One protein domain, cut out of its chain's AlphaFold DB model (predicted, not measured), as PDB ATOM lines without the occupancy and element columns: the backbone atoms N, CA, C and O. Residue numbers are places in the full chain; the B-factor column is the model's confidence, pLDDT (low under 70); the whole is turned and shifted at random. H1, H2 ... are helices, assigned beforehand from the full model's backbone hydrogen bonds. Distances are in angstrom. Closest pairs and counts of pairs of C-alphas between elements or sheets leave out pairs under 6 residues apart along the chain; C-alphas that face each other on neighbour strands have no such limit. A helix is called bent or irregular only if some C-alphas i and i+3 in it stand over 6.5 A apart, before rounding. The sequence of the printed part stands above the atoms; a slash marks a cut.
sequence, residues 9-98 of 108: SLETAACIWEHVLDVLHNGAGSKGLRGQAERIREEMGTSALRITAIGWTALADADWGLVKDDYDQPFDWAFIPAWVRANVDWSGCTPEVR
ATOM      1  N   SER A   9     325.065 317.975 359.569       93.62
ATOM      2  CA  SER A   9     323.626 318.094 359.301       93.62
ATOM      3  C   SER A   9     323.309 318.244 357.805       93.62
ATOM      4  O   SER A   9     322.256 317.800 357.354       93.62
ATOM      5  N   LEU A  10     324.204 318.842 357.009       95.62
ATOM      6  CA  LEU A  10     324.045 318.882 355.549       95.62
ATOM      7  C   LEU A  10     324.233 317.499 354.913       95.62
ATOM      8  O   LEU A  10     323.499 317.160 353.987       95.62
ATOM      9  N   GLU A  11     325.186 316.712 355.414       96.81
ATOM     10  CA  GLU A  11     325.387 315.313 355.021       96.81
ATOM     11  C   GLU A  11     324.150 314.474 355.354       96.81
ATOM     12  O   GLU A  11     323.574 313.859 354.460       96.81
ATOM     13  N   THR A  12     323.648 314.552 356.589       98.00
ATOM     14  CA  THR A  12     322.409 313.887 357.015       98.00
ATOM     15  C   THR A  12     321.232 314.250 356.111       98.00
ATOM     16  O   THR A  12     320.521 313.369 355.624       98.00
ATOM     17  N   ALA A  13     321.034 315.543 355.832       97.94
ATOM     18  CA  ALA A  13     319.967 316.008 354.950       97.94
ATOM     19  C   ALA A  13     320.106 315.449 353.521       97.94
ATOM     20  O   ALA A  13     319.104 315.077 352.902       97.94
ATOM     21  N   ALA A  14     321.335 315.373 353.000       98.06
ATOM     22  CA  ALA A  14     321.619 314.797 351.691       98.06
ATOM     23  C   ALA A  14     321.321 313.290 351.658       98.06
ATOM     24  O   ALA A  14     320.598 312.851 350.765       98.06
ATOM     25  N   CYS A  15     321.779 312.524 352.654       98.12
ATOM     26  CA  CYS A  15     321.511 311.086 352.771       98.12
ATOM     27  C   CYS A  15     320.009 310.789 352.899       98.12
ATOM     28  O   CYS A  15     319.492 309.878 352.252       98.12
ATOM     29  N   ILE A  16     319.276 311.583 353.690       98.50
ATOM     30  CA  ILE A  16     317.817 311.456 353.813       98.50
ATOM     31  C   ILE A  16     317.154 311.682 352.454       98.50
ATOM     32  O   ILE A  16     316.300 310.897 352.040       98.50
ATOM     33  N   TRP A  17     317.533 312.756 351.756       98.12
ATOM     34  CA  TRP A  17     316.946 313.069 350.459       98.12
ATOM     35  C   TRP A  17     317.269 312.006 349.406       98.12
ATOM     36  O   TRP A  17     316.383 311.620 348.646       98.12
ATOM     37  N   GLU A  18     318.496 311.490 349.391       97.50
ATOM     38  CA  GLU A  18     318.888 310.377 348.525       97.50
ATOM     39  C   GLU A  18     318.009 309.147 348.770       97.50
ATOM     40  O   GLU A  18     317.462 308.578 347.822       97.50
ATOM     41  N   HIS A  19     317.769 308.789 350.032       97.31
ATOM     42  CA  HIS A  19     316.896 307.662 350.335       97.31
ATOM     43  C   HIS A  19     315.431 307.926 349.951       97.31
ATOM     44  O   HIS A  19     314.752 307.027 349.461       97.31
ATOM     45  N   VAL A  20     314.930 309.157 350.098       97.56
ATOM     46  CA  VAL A  20     313.595 309.527 349.591       97.56
ATOM     47  C   VAL A  20     313.507 309.347 348.073       97.56
ATOM     48  O   VAL A  20     312.494 308.851 347.575       97.56
ATOM     49  N   LEU A  21     314.556 309.694 347.322       96.81
ATOM     50  CA  LEU A  21     314.609 309.426 345.883       96.81
ATOM     51  C   LEU A  21     314.601 307.920 345.585       96.81
ATOM     52  O   LEU A  21     313.886 307.490 344.680       96.81
ATOM     53  N   ASP A  22     315.314 307.102 346.362       95.75
ATOM     54  CA  ASP A  22     315.261 305.640 346.226       95.75
ATOM     55  C   ASP A  22     313.855 305.077 346.509       95.75
ATOM     56  O   ASP A  22     313.352 304.226 345.770       95.75
ATOM     57  N   VAL A  23     313.155 305.606 347.515       96.56
ATOM     58  CA  VAL A  23     311.749 305.268 347.779       96.56
ATOM     59  C   VAL A  23     310.864 305.612 346.573       96.56
ATOM     60  O   VAL A  23     310.042 304.790 346.158       96.56
ATOM     61  N   LEU A  24     311.048 306.792 345.978       95.81
ATOM     62  CA  LEU A  24     310.280 307.248 344.816       95.81
ATOM     63  C   LEU A  24     310.547 306.421 343.555       95.81
ATOM     64  O   LEU A  24     309.625 306.175 342.779       95.81
ATOM     65  N   HIS A  25     311.787 305.992 343.333       93.94
ATOM     66  CA  HIS A  25     312.173 305.309 342.099       93.94
ATOM     67  C   HIS A  25     312.059 303.787 342.199       93.94
ATOM     68  O   HIS A  25     311.543 303.146 341.284       93.94
ATOM     69  N   ASN A  26     312.474 303.215 343.327       92.12
ATOM     70  CA  ASN A  26     312.638 301.773 343.504       92.12
ATOM     71  C   ASN A  26     311.749 301.199 344.619       92.12
ATOM     72  O   ASN A  26     311.680 299.982 344.795       92.12
ATOM     73  N   GLY A  27     311.056 302.047 345.387       88.69
ATOM     74  CA  GLY A  27     310.243 301.621 346.528       88.69
ATOM     75  C   GLY A  27     311.058 301.138 347.727       88.69
ATOM     76  O   GLY A  27     310.477 300.526 348.622       88.69
ATOM     77  N   ALA A  28     312.380 301.358 347.737       87.38
ATOM     78  CA  ALA A  28     313.305 300.957 348.802       87.38
ATOM     79  C   ALA A  28     313.159 299.487 349.265       87.38
ATOM     80  O   ALA A  28     313.330 299.169 350.450       87.38
ATOM     81  N   GLY A  29     312.784 298.594 348.339       80.75
ATOM     82  CA  GLY A  29     312.548 297.168 348.598       80.75
ATOM     83  C   GLY A  29     311.200 296.823 349.253       80.75
ATOM     84  O   GLY A  29     310.975 295.662 349.585       80.75
ATOM     85  N   SER A  30     310.291 297.790 349.431       85.69
ATOM     86  CA  SER A  30     308.985 297.596 350.077       85.69
ATOM     87  C   SER A  30     307.820 297.633 349.083       85.69
ATOM     88  O   SER A  30     307.666 298.556 348.275       85.69
ATOM     89  N   LYS A  31     306.946 296.620 349.143       88.94
ATOM     90  CA  LYS A  31     305.796 296.502 348.235       88.94
ATOM     91  C   LYS A  31     304.770 297.604 348.519       88.94
ATOM     92  O   LYS A  31     304.273 297.727 349.629       88.94
ATOM     93  N   GLY A  32     304.405 298.360 347.484       89.88
ATOM     94  CA  GLY A  32     303.389 299.418 347.557       89.88
ATOM     95  C   GLY A  32     303.916 300.780 348.017       89.88
ATOM     96  O   GLY A  32     303.280 301.790 347.721       89.88
ATOM     97  N   LEU A  33     305.101 300.830 348.634       94.19
ATOM     98  CA  LEU A  33     305.696 302.069 349.132       94.19
ATOM     99  C   LEU A  33     305.973 303.078 348.007       94.19
ATOM    100  O   LEU A  33     305.649 304.253 348.150       94.19
ATOM    101  N   ARG A  34     306.473 302.609 346.853       95.69
ATOM    102  CA  ARG A  34     306.705 303.464 345.674       95.69
ATOM    103  C   ARG A  34     305.449 304.237 345.272       95.69
ATOM    104  O   ARG A  34     305.494 305.448 345.130       95.69
ATOM    105  N   GLY A  35     304.314 303.545 345.144       96.12
ATOM    106  CA  GLY A  35     303.055 304.173 344.734       96.12
ATOM    107  C   GLY A  35     302.518 305.167 345.769       96.12
ATOM    108  O   GLY A  35     301.971 306.203 345.404       96.12
ATOM    109  N   GLN A  36     302.709 304.887 347.062       96.38
ATOM    110  CA  GLN A  36     302.354 305.820 348.134       96.38
ATOM    111  C   GLN A  36     303.196 307.099 348.066       96.38
ATOM    112  O   GLN A  36     302.639 308.197 348.105       96.38
ATOM    113  N   ALA A  37     304.511 306.952 347.912       96.69
ATOM    114  CA  ALA A  37     305.439 308.069 347.811       96.69
ATOM    115  C   ALA A  37     305.248 308.879 346.519       96.69
ATOM    116  O   ALA A  37     305.305 310.106 346.555       96.69
ATOM    117  N   GLU A  38     304.968 308.224 345.387       96.44
ATOM    118  CA  GLU A  38     304.669 308.895 344.116       96.44
ATOM    119  C   GLU A  38     303.415 309.765 344.215       96.44
ATOM    120  O   GLU A  38     303.470 310.930 343.828       96.44
ATOM    121  N   ARG A  39     302.332 309.244 344.805       97.19
ATOM    122  CA  ARG A  39     301.102 310.008 345.068       97.19
ATOM    123  C   ARG A  39     301.382 311.251 345.918       97.19
ATOM    124  O   ARG A  39     301.003 312.351 345.536       97.19
ATOM    125  N   ILE A  40     302.104 311.089 347.028       97.25
ATOM    126  CA  ILE A  40     302.503 312.209 347.896       97.25
ATOM    127  C   ILE A  40     303.322 313.245 347.110       97.25
ATOM    128  O   ILE A  40     303.077 314.446 347.205       97.25
ATOM    129  N   ARG A  41     304.290 312.799 346.300       96.94
ATOM    130  CA  ARG A  41     305.112 313.684 345.461       96.94
ATOM    131  C   ARG A  41     304.270 314.442 344.432       96.94
ATOM    132  O   ARG A  41     304.587 315.595 344.151       96.94
ATOM    133  N   GLU A  42     303.255 313.814 343.850       96.56
ATOM    134  CA  GLU A  42     302.340 314.452 342.895       96.56
ATOM    135  C   GLU A  42     301.462 315.516 343.560       96.56
ATOM    136  O   GLU A  42     301.278 316.588 342.985       96.56
ATOM    137  N   GLU A  43     300.987 315.263 344.779       95.81
ATOM    138  CA  GLU A  43     300.159 316.202 345.544       95.81
ATOM    139  C   GLU A  43     300.969 317.388 346.093       95.81
ATOM    140  O   GLU A  43     300.556 318.542 345.973       95.81
ATOM    141  N   MET A  44     302.138 317.127 346.683       96.69
ATOM    142  CA  MET A  44     302.972 318.154 347.319       96.69
ATOM    143  C   MET A  44     303.891 318.888 346.334       96.69
ATOM    144  O   MET A  44     304.290 320.034 346.562       96.69
ATOM    145  N   GLY A  45     304.300 318.209 345.265       97.12
ATOM    146  CA  GLY A  45     305.433 318.598 344.436       97.12
ATOM    147  C   GLY A  45     306.788 318.267 345.079       97.12
ATOM    148  O   GLY A  45     306.983 318.316 346.296       97.12
ATOM    149  N   THR A  46     307.785 317.986 344.235       96.62
ATOM    150  CA  THR A  46     309.135 317.577 344.667       96.62
ATOM    151  C   THR A  46     309.816 318.600 345.582       96.62
ATOM    152  O   THR A  46     310.539 318.218 346.497       96.62
ATOM    153  N   SER A  47     309.592 319.903 345.364       97.81
ATOM    154  CA  SER A  47     310.209 320.953 346.187       97.81
ATOM    155  C   SER A  47     309.721 320.904 347.637       97.81
ATOM    156  O   SER A  47     310.541 320.912 348.552       97.81
ATOM    157  N   ALA A  48     308.403 320.801 347.848       98.00
ATOM    158  CA  ALA A  48     307.826 320.720 349.186       98.00
ATOM    159  C   ALA A  48     308.219 319.408 349.873       98.00
ATOM    160  O   ALA A  48     308.669 319.439 351.014       98.00
ATOM    161  N   LEU A  49     308.163 318.283 349.147       98.00
ATOM    162  CA  LEU A  49     308.610 316.987 349.659       98.00
ATOM    163  C   LEU A  49     310.074 317.023 350.131       98.00
ATOM    164  O   LEU A  49     310.388 316.517 351.204       98.00
ATOM    165  N   ARG A  50     310.968 317.671 349.372       98.00
ATOM    166  CA  ARG A  50     312.373 317.846 349.766       98.00
ATOM    167  C   ARG A  50     312.515 318.669 351.045       98.00
ATOM    168  O   ARG A  50     313.310 318.304 351.902       98.00
ATOM    169  N   ILE A  51     311.765 319.763 351.189       97.69
ATOM    170  CA  ILE A  51     311.795 320.580 352.413       97.69
ATOM    171  C   ILE A  51     311.287 319.779 353.617       97.69
ATOM    172  O   ILE A  51     311.906 319.832 354.678       97.69
ATOM    173  N   THR A  52     310.225 318.986 353.447       98.00
ATOM    174  CA  THR A  52     309.742 318.065 354.485       98.00
ATOM    175  C   THR A  52     310.821 317.063 354.886       98.00
ATOM    176  O   THR A  52     311.087 316.925 356.076       98.00
ATOM    177  N   ALA A  53     311.484 316.429 353.914       97.81
ATOM    178  CA  ALA A  53     312.554 315.465 354.165       97.81
ATOM    179  C   ALA A  53     313.746 316.091 354.915       97.81
ATOM    180  O   ALA A  53     314.221 315.541 355.905       97.81
ATOM    181  N   ILE A  54     314.179 317.289 354.505       96.31
ATOM    182  CA  ILE A  54     315.232 318.053 355.197       96.31
ATOM    183  C   ILE A  54     314.834 318.348 356.652       96.31
ATOM    184  O   ILE A  54     315.688 318.319 357.538       96.31
ATOM    185  N   GLY A  55     313.547 318.572 356.929       96.69
ATOM    186  CA  GLY A  55     313.034 318.787 358.284       96.69
ATOM    187  C   GLY A  55     313.282 317.624 359.255       96.69
ATOM    188  O   GLY A  55     313.229 317.825 360.467       96.69
ATOM    189  N   TRP A  56     313.595 316.424 358.760       98.06
ATOM    190  CA  TRP A  56     313.876 315.248 359.593       98.06
ATOM    191  C   TRP A  56     315.322 315.193 360.104       98.06
ATOM    192  O   TRP A  56     315.610 314.431 361.024       98.06
ATOM    193  N   THR A  57     316.211 316.026 359.554       97.62
ATOM    194  CA  THR A  57     317.659 316.035 359.829       97.62
ATOM    195  C   THR A  57     317.980 316.041 361.319       97.62
ATOM    196  O   THR A  57     318.699 315.173 361.797       97.62
ATOM    197  N   ALA A  58     317.395 316.968 362.082       96.56
ATOM    198  CA  ALA A  58     317.691 317.096 363.510       96.56
ATOM    199  C   ALA A  58     317.267 315.862 364.327       96.56
ATOM    200  O   ALA A  58     317.880 315.561 365.348       96.56
ATOM    201  N   LEU A  59     316.225 315.145 363.887       98.00
ATOM    202  CA  LEU A  59     315.770 313.921 364.546       98.00
ATOM    203  C   LEU A  59     316.719 312.760 364.250       98.00
ATOM    204  O   LEU A  59     317.101 312.045 365.172       98.00
ATOM    205  N   ALA A  60     317.129 312.608 362.990       97.69
ATOM    206  CA  ALA A  60     318.103 311.598 362.592       97.69
ATOM    207  C   ALA A  60     319.478 311.845 363.237       97.69
ATOM    208  O   ALA A  60     320.065 310.901 363.754       97.69
ATOM    209  N   ASP A  61     319.951 313.096 363.295       97.50
ATOM    210  CA  ASP A  61     321.198 313.474 363.981       97.50
ATOM    211  C   ASP A  61     321.139 313.139 365.480       97.50
ATOM    212  O   ASP A  61     322.099 312.611 366.046       97.50
ATOM    213  N   ALA A  62     320.005 313.422 366.133       96.88
ATOM    214  CA  ALA A  62     319.812 313.106 367.545       96.88
ATOM    215  C   ALA A  62     319.820 311.592 367.798       96.88
ATOM    216  O   ALA A  62     320.479 311.136 368.732       96.88
ATOM    217  N   ASP A  63     319.128 310.819 366.961       97.44
ATOM    218  CA  ASP A  63     319.058 309.363 367.091       97.44
ATOM    219  C   ASP A  63     320.407 308.703 366.741       97.44
ATOM    220  O   ASP A  63     320.840 307.789 367.442       97.44
ATOM    221  N   TRP A  64     321.123 309.208 365.729       97.00
ATOM    222  CA  TRP A  64     322.492 308.794 365.400       97.00
ATOM    223  C   TRP A  64     323.444 309.039 366.569       97.00
ATOM    224  O   TRP A  64     324.216 308.159 366.943       97.00
ATOM    225  N   GLY A  65     323.347 310.205 367.212       96.25
ATOM    226  CA  GLY A  65     324.165 310.559 368.370       96.25
ATOM    227  C   GLY A  65     324.059 309.588 369.550       96.25
ATOM    228  O   GLY A  65     324.968 309.561 370.376       96.25
ATOM    229  N   LEU A  66     322.989 308.788 369.626       96.50
ATOM    230  CA  LEU A  66     322.785 307.785 370.674       96.50
ATOM    231  C   LEU A  66     323.482 306.448 370.399       96.50
ATOM    232  O   LEU A  66     323.639 305.672 371.338       96.50
ATOM    233  N   VAL A  67     323.846 306.160 369.147       96.00
ATOM    234  CA  VAL A  67     324.390 304.851 368.742       96.00
ATOM    235  C   VAL A  67     325.703 304.936 367.970       96.00
ATOM    236  O   VAL A  67     326.370 303.922 367.827       96.00
ATOM    237  N   LYS A  68     326.109 306.120 367.491       94.81
ATOM    238  CA  LYS A  68     327.249 306.308 366.575       94.81
ATOM    239  C   LYS A  68     328.573 305.682 367.022       94.81
ATOM    240  O   LYS A  68     329.394 305.363 366.172       94.81
ATOM    241  N   ASP A  69     328.790 305.554 368.331       95.31
ATOM    242  CA  ASP A  69     330.041 305.033 368.890       95.31
ATOM    243  C   ASP A  69     330.056 303.490 368.917       95.31
ATOM    244  O   ASP A  69     331.130 302.892 368.924       95.31
ATOM    245  N   ASP A  70     328.877 302.857 368.864       93.75
ATOM    246  CA  ASP A  70     328.682 301.401 368.942       93.75
ATOM    247  C   ASP A  70     328.082 300.798 367.653       93.75
ATOM    248  O   ASP A  70     327.987 299.577 367.518       93.75
ATOM    249  N   TYR A  71     327.659 301.634 366.700       93.25
ATOM    250  CA  TYR A  71     327.059 301.204 365.439       93.25
ATOM    251  C   TYR A  71     328.141 300.784 364.436       93.25
ATOM    252  O   TYR A  71     329.022 301.565 364.082       93.25
ATOM    253  N   ASP A  72     328.071 299.543 363.957       94.06
ATOM    254  CA  ASP A  72     329.128 298.903 363.163       94.06
ATOM    255  C   ASP A  72     328.956 299.051 361.640       94.06
ATOM    256  O   ASP A  72     329.831 298.638 360.875       94.06
ATOM    257  N   GLN A  73     327.849 299.650 361.190       95.44
ATOM    258  CA  GLN A  73     327.560 299.880 359.773       95.44
ATOM    259  C   GLN A  73     327.719 301.356 359.373       95.44
ATOM    260  O   GLN A  73     327.651 302.251 360.216       95.44
ATOM    261  N   PRO A  74     327.879 301.655 358.073       95.75
ATOM    262  CA  PRO A  74     328.029 303.035 357.617       95.75
ATOM    263  C   PRO A  74     326.786 303.908 357.823       95.75
ATOM    264  O   PRO A  74     325.640 303.466 357.704       95.75
ATOM    265  N   PHE A  75     327.024 305.184 358.114       96.25
ATOM    266  CA  PHE A  75     325.977 306.163 358.393       96.25
ATOM    267  C   PHE A  75     325.042 306.402 357.191       96.25
ATOM    268  O   PHE A  75     323.817 306.364 357.313       96.25
ATOM    269  N   ASP A  76     325.631 306.608 356.021       94.25
ATOM    270  CA  ASP A  76     324.999 307.057 354.782       94.25
ATOM    271  C   ASP A  76     324.148 305.979 354.096       94.25
ATOM    272  O   ASP A  76     322.988 306.234 353.773       94.25
ATOM    273  N   TRP A  77     324.681 304.770 353.895       93.06
ATOM    274  CA  TRP A  77     323.988 303.704 353.156       93.06
ATOM    275  C   TRP A  77     323.377 302.610 354.037       93.06
ATOM    276  O   TRP A  77     322.623 301.779 353.524       93.06
ATOM    277  N   ALA A  78     323.631 302.617 355.352       95.81
ATOM    278  CA  ALA A  78     322.987 301.692 356.285       95.81
ATOM    279  C   ALA A  78     322.089 302.403 357.307       95.81
ATOM    280  O   ALA A  78     320.883 302.142 357.326       95.81
ATOM    281  N   PHE A  79     322.632 303.303 358.139       97.38
ATOM    282  CA  PHE A  79     321.865 303.918 359.233       97.38
ATOM    283  C   PHE A  79     320.700 304.780 358.729       97.38
ATOM    284  O   PHE A  79     319.550 304.523 359.092       97.38
ATOM    285  N   ILE A  80     320.957 305.772 357.870       97.69
ATOM    286  CA  ILE A  80     319.919 306.703 357.398       97.69
ATOM    287  C   ILE A  80     318.794 305.994 356.621       97.69
ATOM    288  O   ILE A  80     317.625 306.218 356.952       97.69
ATOM    289  N   PRO A  81     319.075 305.088 355.664       96.25
ATOM    290  CA  PRO A  81     318.035 304.300 355.004       96.25
ATOM    291  C   PRO A  81     317.187 303.473 355.975       96.25
ATOM    292  O   PRO A  81     315.961 303.424 355.853       96.25
ATOM    293  N   ALA A  82     317.818 302.828 356.965       96.12
ATOM    294  CA  ALA A  82     317.099 302.074 357.987       96.12
ATOM    295  C   ALA A  82     316.213 302.991 358.844       96.12
ATOM    296  O   ALA A  82     315.044 302.673 359.076       96.12
ATOM    297  N   TRP A  83     316.736 304.152 359.244       97.75
ATOM    298  CA  TRP A  83     316.015 305.144 360.034       97.75
ATOM    299  C   TRP A  83     314.788 305.682 359.292       97.75
ATOM    300  O   TRP A  83     313.689 305.674 359.846       97.75
ATOM    301  N   VAL A  84     314.925 306.092 358.025       97.44
ATOM    302  CA  VAL A  84     313.795 306.613 357.231       97.44
ATOM    303  C   VAL A  84     312.727 305.535 357.041       97.44
ATOM    304  O   VAL A  84     311.543 305.809 357.238       97.44
ATOM    305  N   ARG A  85     313.125 304.295 356.723       94.94
ATOM    306  CA  ARG A  85     312.192 303.169 356.558       94.94
ATOM    307  C   ARG A  85     311.397 302.880 357.831       94.94
ATOM    308  O   ARG A  85     310.209 302.572 357.750       94.94
ATOM    309  N   ALA A  86     312.050 302.933 358.988       95.50
ATOM    310  CA  ALA A  86     311.416 302.637 360.266       95.50
ATOM    311  C   ALA A  86     310.502 303.774 360.746       95.50
ATOM    312  O   ALA A  86     309.467 303.514 361.368       95.50
ATOM    313  N   ASN A  87     310.871 305.024 360.452       97.56
ATOM    314  CA  ASN A  87     310.304 306.187 361.126       97.56
ATOM    315  C   ASN A  87     309.400 307.059 360.259       97.56
ATOM    316  O   ASN A  87     308.613 307.806 360.830       97.56
ATOM    317  N   VAL A  88     309.457 306.978 358.928       97.62
ATOM    318  CA  VAL A  88     308.598 307.792 358.054       97.62
ATOM    319  C   VAL A  88     307.380 306.990 357.611       97.62
ATOM    320  O   VAL A  88     307.495 305.929 356.996       97.62
ATOM    321  N   ASP A  89     306.192 307.501 357.924       96.25
ATOM    322  CA  ASP A  89     304.929 306.999 357.397       96.25
ATOM    323  C   ASP A  89     304.566 307.708 356.086       96.25
ATOM    324  O   ASP A  89     304.560 308.933 356.007       96.25
ATOM    325  N   TRP A  90     304.239 306.915 355.067       96.62
ATOM    326  CA  TRP A  90     303.871 307.351 353.716       96.62
ATOM    327  C   TRP A  90     302.384 307.110 353.410       96.62
ATOM    328  O   TRP A  90     301.935 307.281 352.273       96.62
ATOM    329  N   SER A  91     301.602 306.660 354.393       94.56
ATOM    330  CA  SER A  91     300.206 306.269 354.185       94.56
ATOM    331  C   SER A  91     299.268 307.460 353.925       94.56
ATOM    332  O   SER A  91     298.319 307.325 353.142       94.56
ATOM    333  N   GLY A  92     299.565 308.624 354.518       91.56
ATOM    334  CA  GLY A  92     298.775 309.856 354.431       91.56
ATOM    335  C   GLY A  92     298.938 310.655 353.129       91.56
ATOM    336  O   GLY A  92     299.363 310.129 352.099       91.56
ATOM    337  N   CYS A  93     298.570 311.941 353.188       91.19
ATOM    338  CA  CYS A  93     298.749 312.909 352.090       91.19
ATOM    339  C   CYS A  93     300.121 313.607 352.139       91.19
ATOM    340  O   CYS A  93     300.577 314.191 351.160       91.19
ATOM    341  N   THR A  94     300.791 313.543 353.289       94.56
ATOM    342  CA  THR A  94     302.154 314.030 353.510       94.56
ATOM    343  C   THR A  94     302.939 312.961 354.261       94.56
ATOM    344  O   THR A  94     302.335 312.226 355.045       94.56
ATOM    345  N   PRO A  95     304.262 312.848 354.055       96.94
ATOM    346  CA  PRO A  95     305.059 311.906 354.813       96.94
ATOM    347  C   PRO A  95     305.322 312.467 356.209       96.94
ATOM    348  O   PRO A  95     305.755 313.615 356.356       96.94
ATOM    349  N   GLU A  96     305.073 311.657 357.230       96.75
ATOM    350  CA  GLU A  96     305.161 312.075 358.629       96.75
ATOM    351  C   GLU A  96     306.139 311.197 359.402       96.75
ATOM    352  O   GLU A  96     306.148 309.973 359.267       96.75
ATOM    353  N   VAL A  97     306.966 311.820 360.244       97.31
ATOM    354  CA  VAL A  97     307.800 311.068 361.185       97.31
ATOM    355  C   VAL A  97     306.910 310.557 362.313       97.31
ATOM    356  O   VAL A  97     306.196 311.327 362.955       97.31
ATOM    357  N   ARG A  98     306.971 309.253 362.571       96.06
ATOM    358  CA  ARG A  98     306.228 308.583 363.639       96.06
ATOM    359  C   ARG A  98     306.575 309.185 365.001       96.06
ATOM    360  O   ARG A  98     307.729 309.502 365.287       96.06
TER     361      ARG A  98
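This is residues 9 to 98 of the 108 residues of an uncharacterized protein of Novosphingobium sp. TCA1 (UniProt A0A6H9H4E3). One long helix, H1, kinked near residue 23, runs along one side of the model, and the four other helices pack on it: H3, H4 and H5 on its earlier part, within residues 9 to 20, and H2 on its later part, at residues 23 to 28. After H5 the last residues fold back as a small loop, where residues 88 to 89 pair antiparallel with residues 96 to 97. The printed part has 90 residues with five named helices, in the order H1, H2, H3, H4, H5, and no named strand; its class is all helix. The whole is compact, with a radius of gyration of the C-alphas of 12.7 A, yet elongated in outline, spanning 39 by 24 by 20 A.

Find C-alpha 9 at (323.626, 318.094, 359.301); from there H1 runs through residues 9 to 29 and covers 26.0 A. It has a kink of 84 degrees near residue 23 and is irregular, with C-alphas 25 and 28 8.1 A apart. Next come H2, residues 33 to 44, 16.4 A long, and H3, residues 46 to 54, 12.2 A. H4, residues 57 to 65, covers 12.1 A. H5 begins at C-alpha 75, at (325.977, 306.163, 358.393), and runs 15.9 A to C-alpha 87, at (310.304, 306.187, 361.126); it is irregular, but only just, with C-alphas 77 and 80 6.6 A apart.

Begin with H1, the hub, which touches the four other helices. With residues 23 to 28 alone it touches H2, where the closest C-alphas, of Gly 27 and Arg 34, are 4.1 A apart, at a steep tilt of 61 degrees, opposite ways. Look at Ala 13, where H1 touches both H3 and H4: its C-alpha is 5.2 A from that of Ile 54 in H3, the closest pair of H1 and H3, at a steep tilt of 57 degrees, opposite ways, and 5.4 A from that of Thr 57 in H4, the closest pair of H1 and H4, about perpendicular at 81 degrees. H5 touches H1 with the C-alphas of Cys 15 and Asp 76 closest, 5.7 A apart, at a steep tilt of 65 degrees, the same way. H4 and H5 only just touch, with 3 pairs of C-alphas within 8 A, the closest those of Ala 60 and Trp 83, 7.2 A apart. H2 and H3 are close but not clearly touching, while H3 and H4 meet only through their link. H2 is apart from H4 and H5, and H3 from H5. In H2, H3 and H4 every O i to N i+4 pair is within hydrogen-bond range; in H1 15 of 17 are, and in H5 7 of 9.

The two C-alphas farthest apart are those of Glu 43 and Asp 70, 39.8 A. The printed part has no cut. No link is long: H4 to H5, with 9 residues, is short, and the three others are tight. The mean pLDDT of the printed part is 95.7, and no printed residue is under 70.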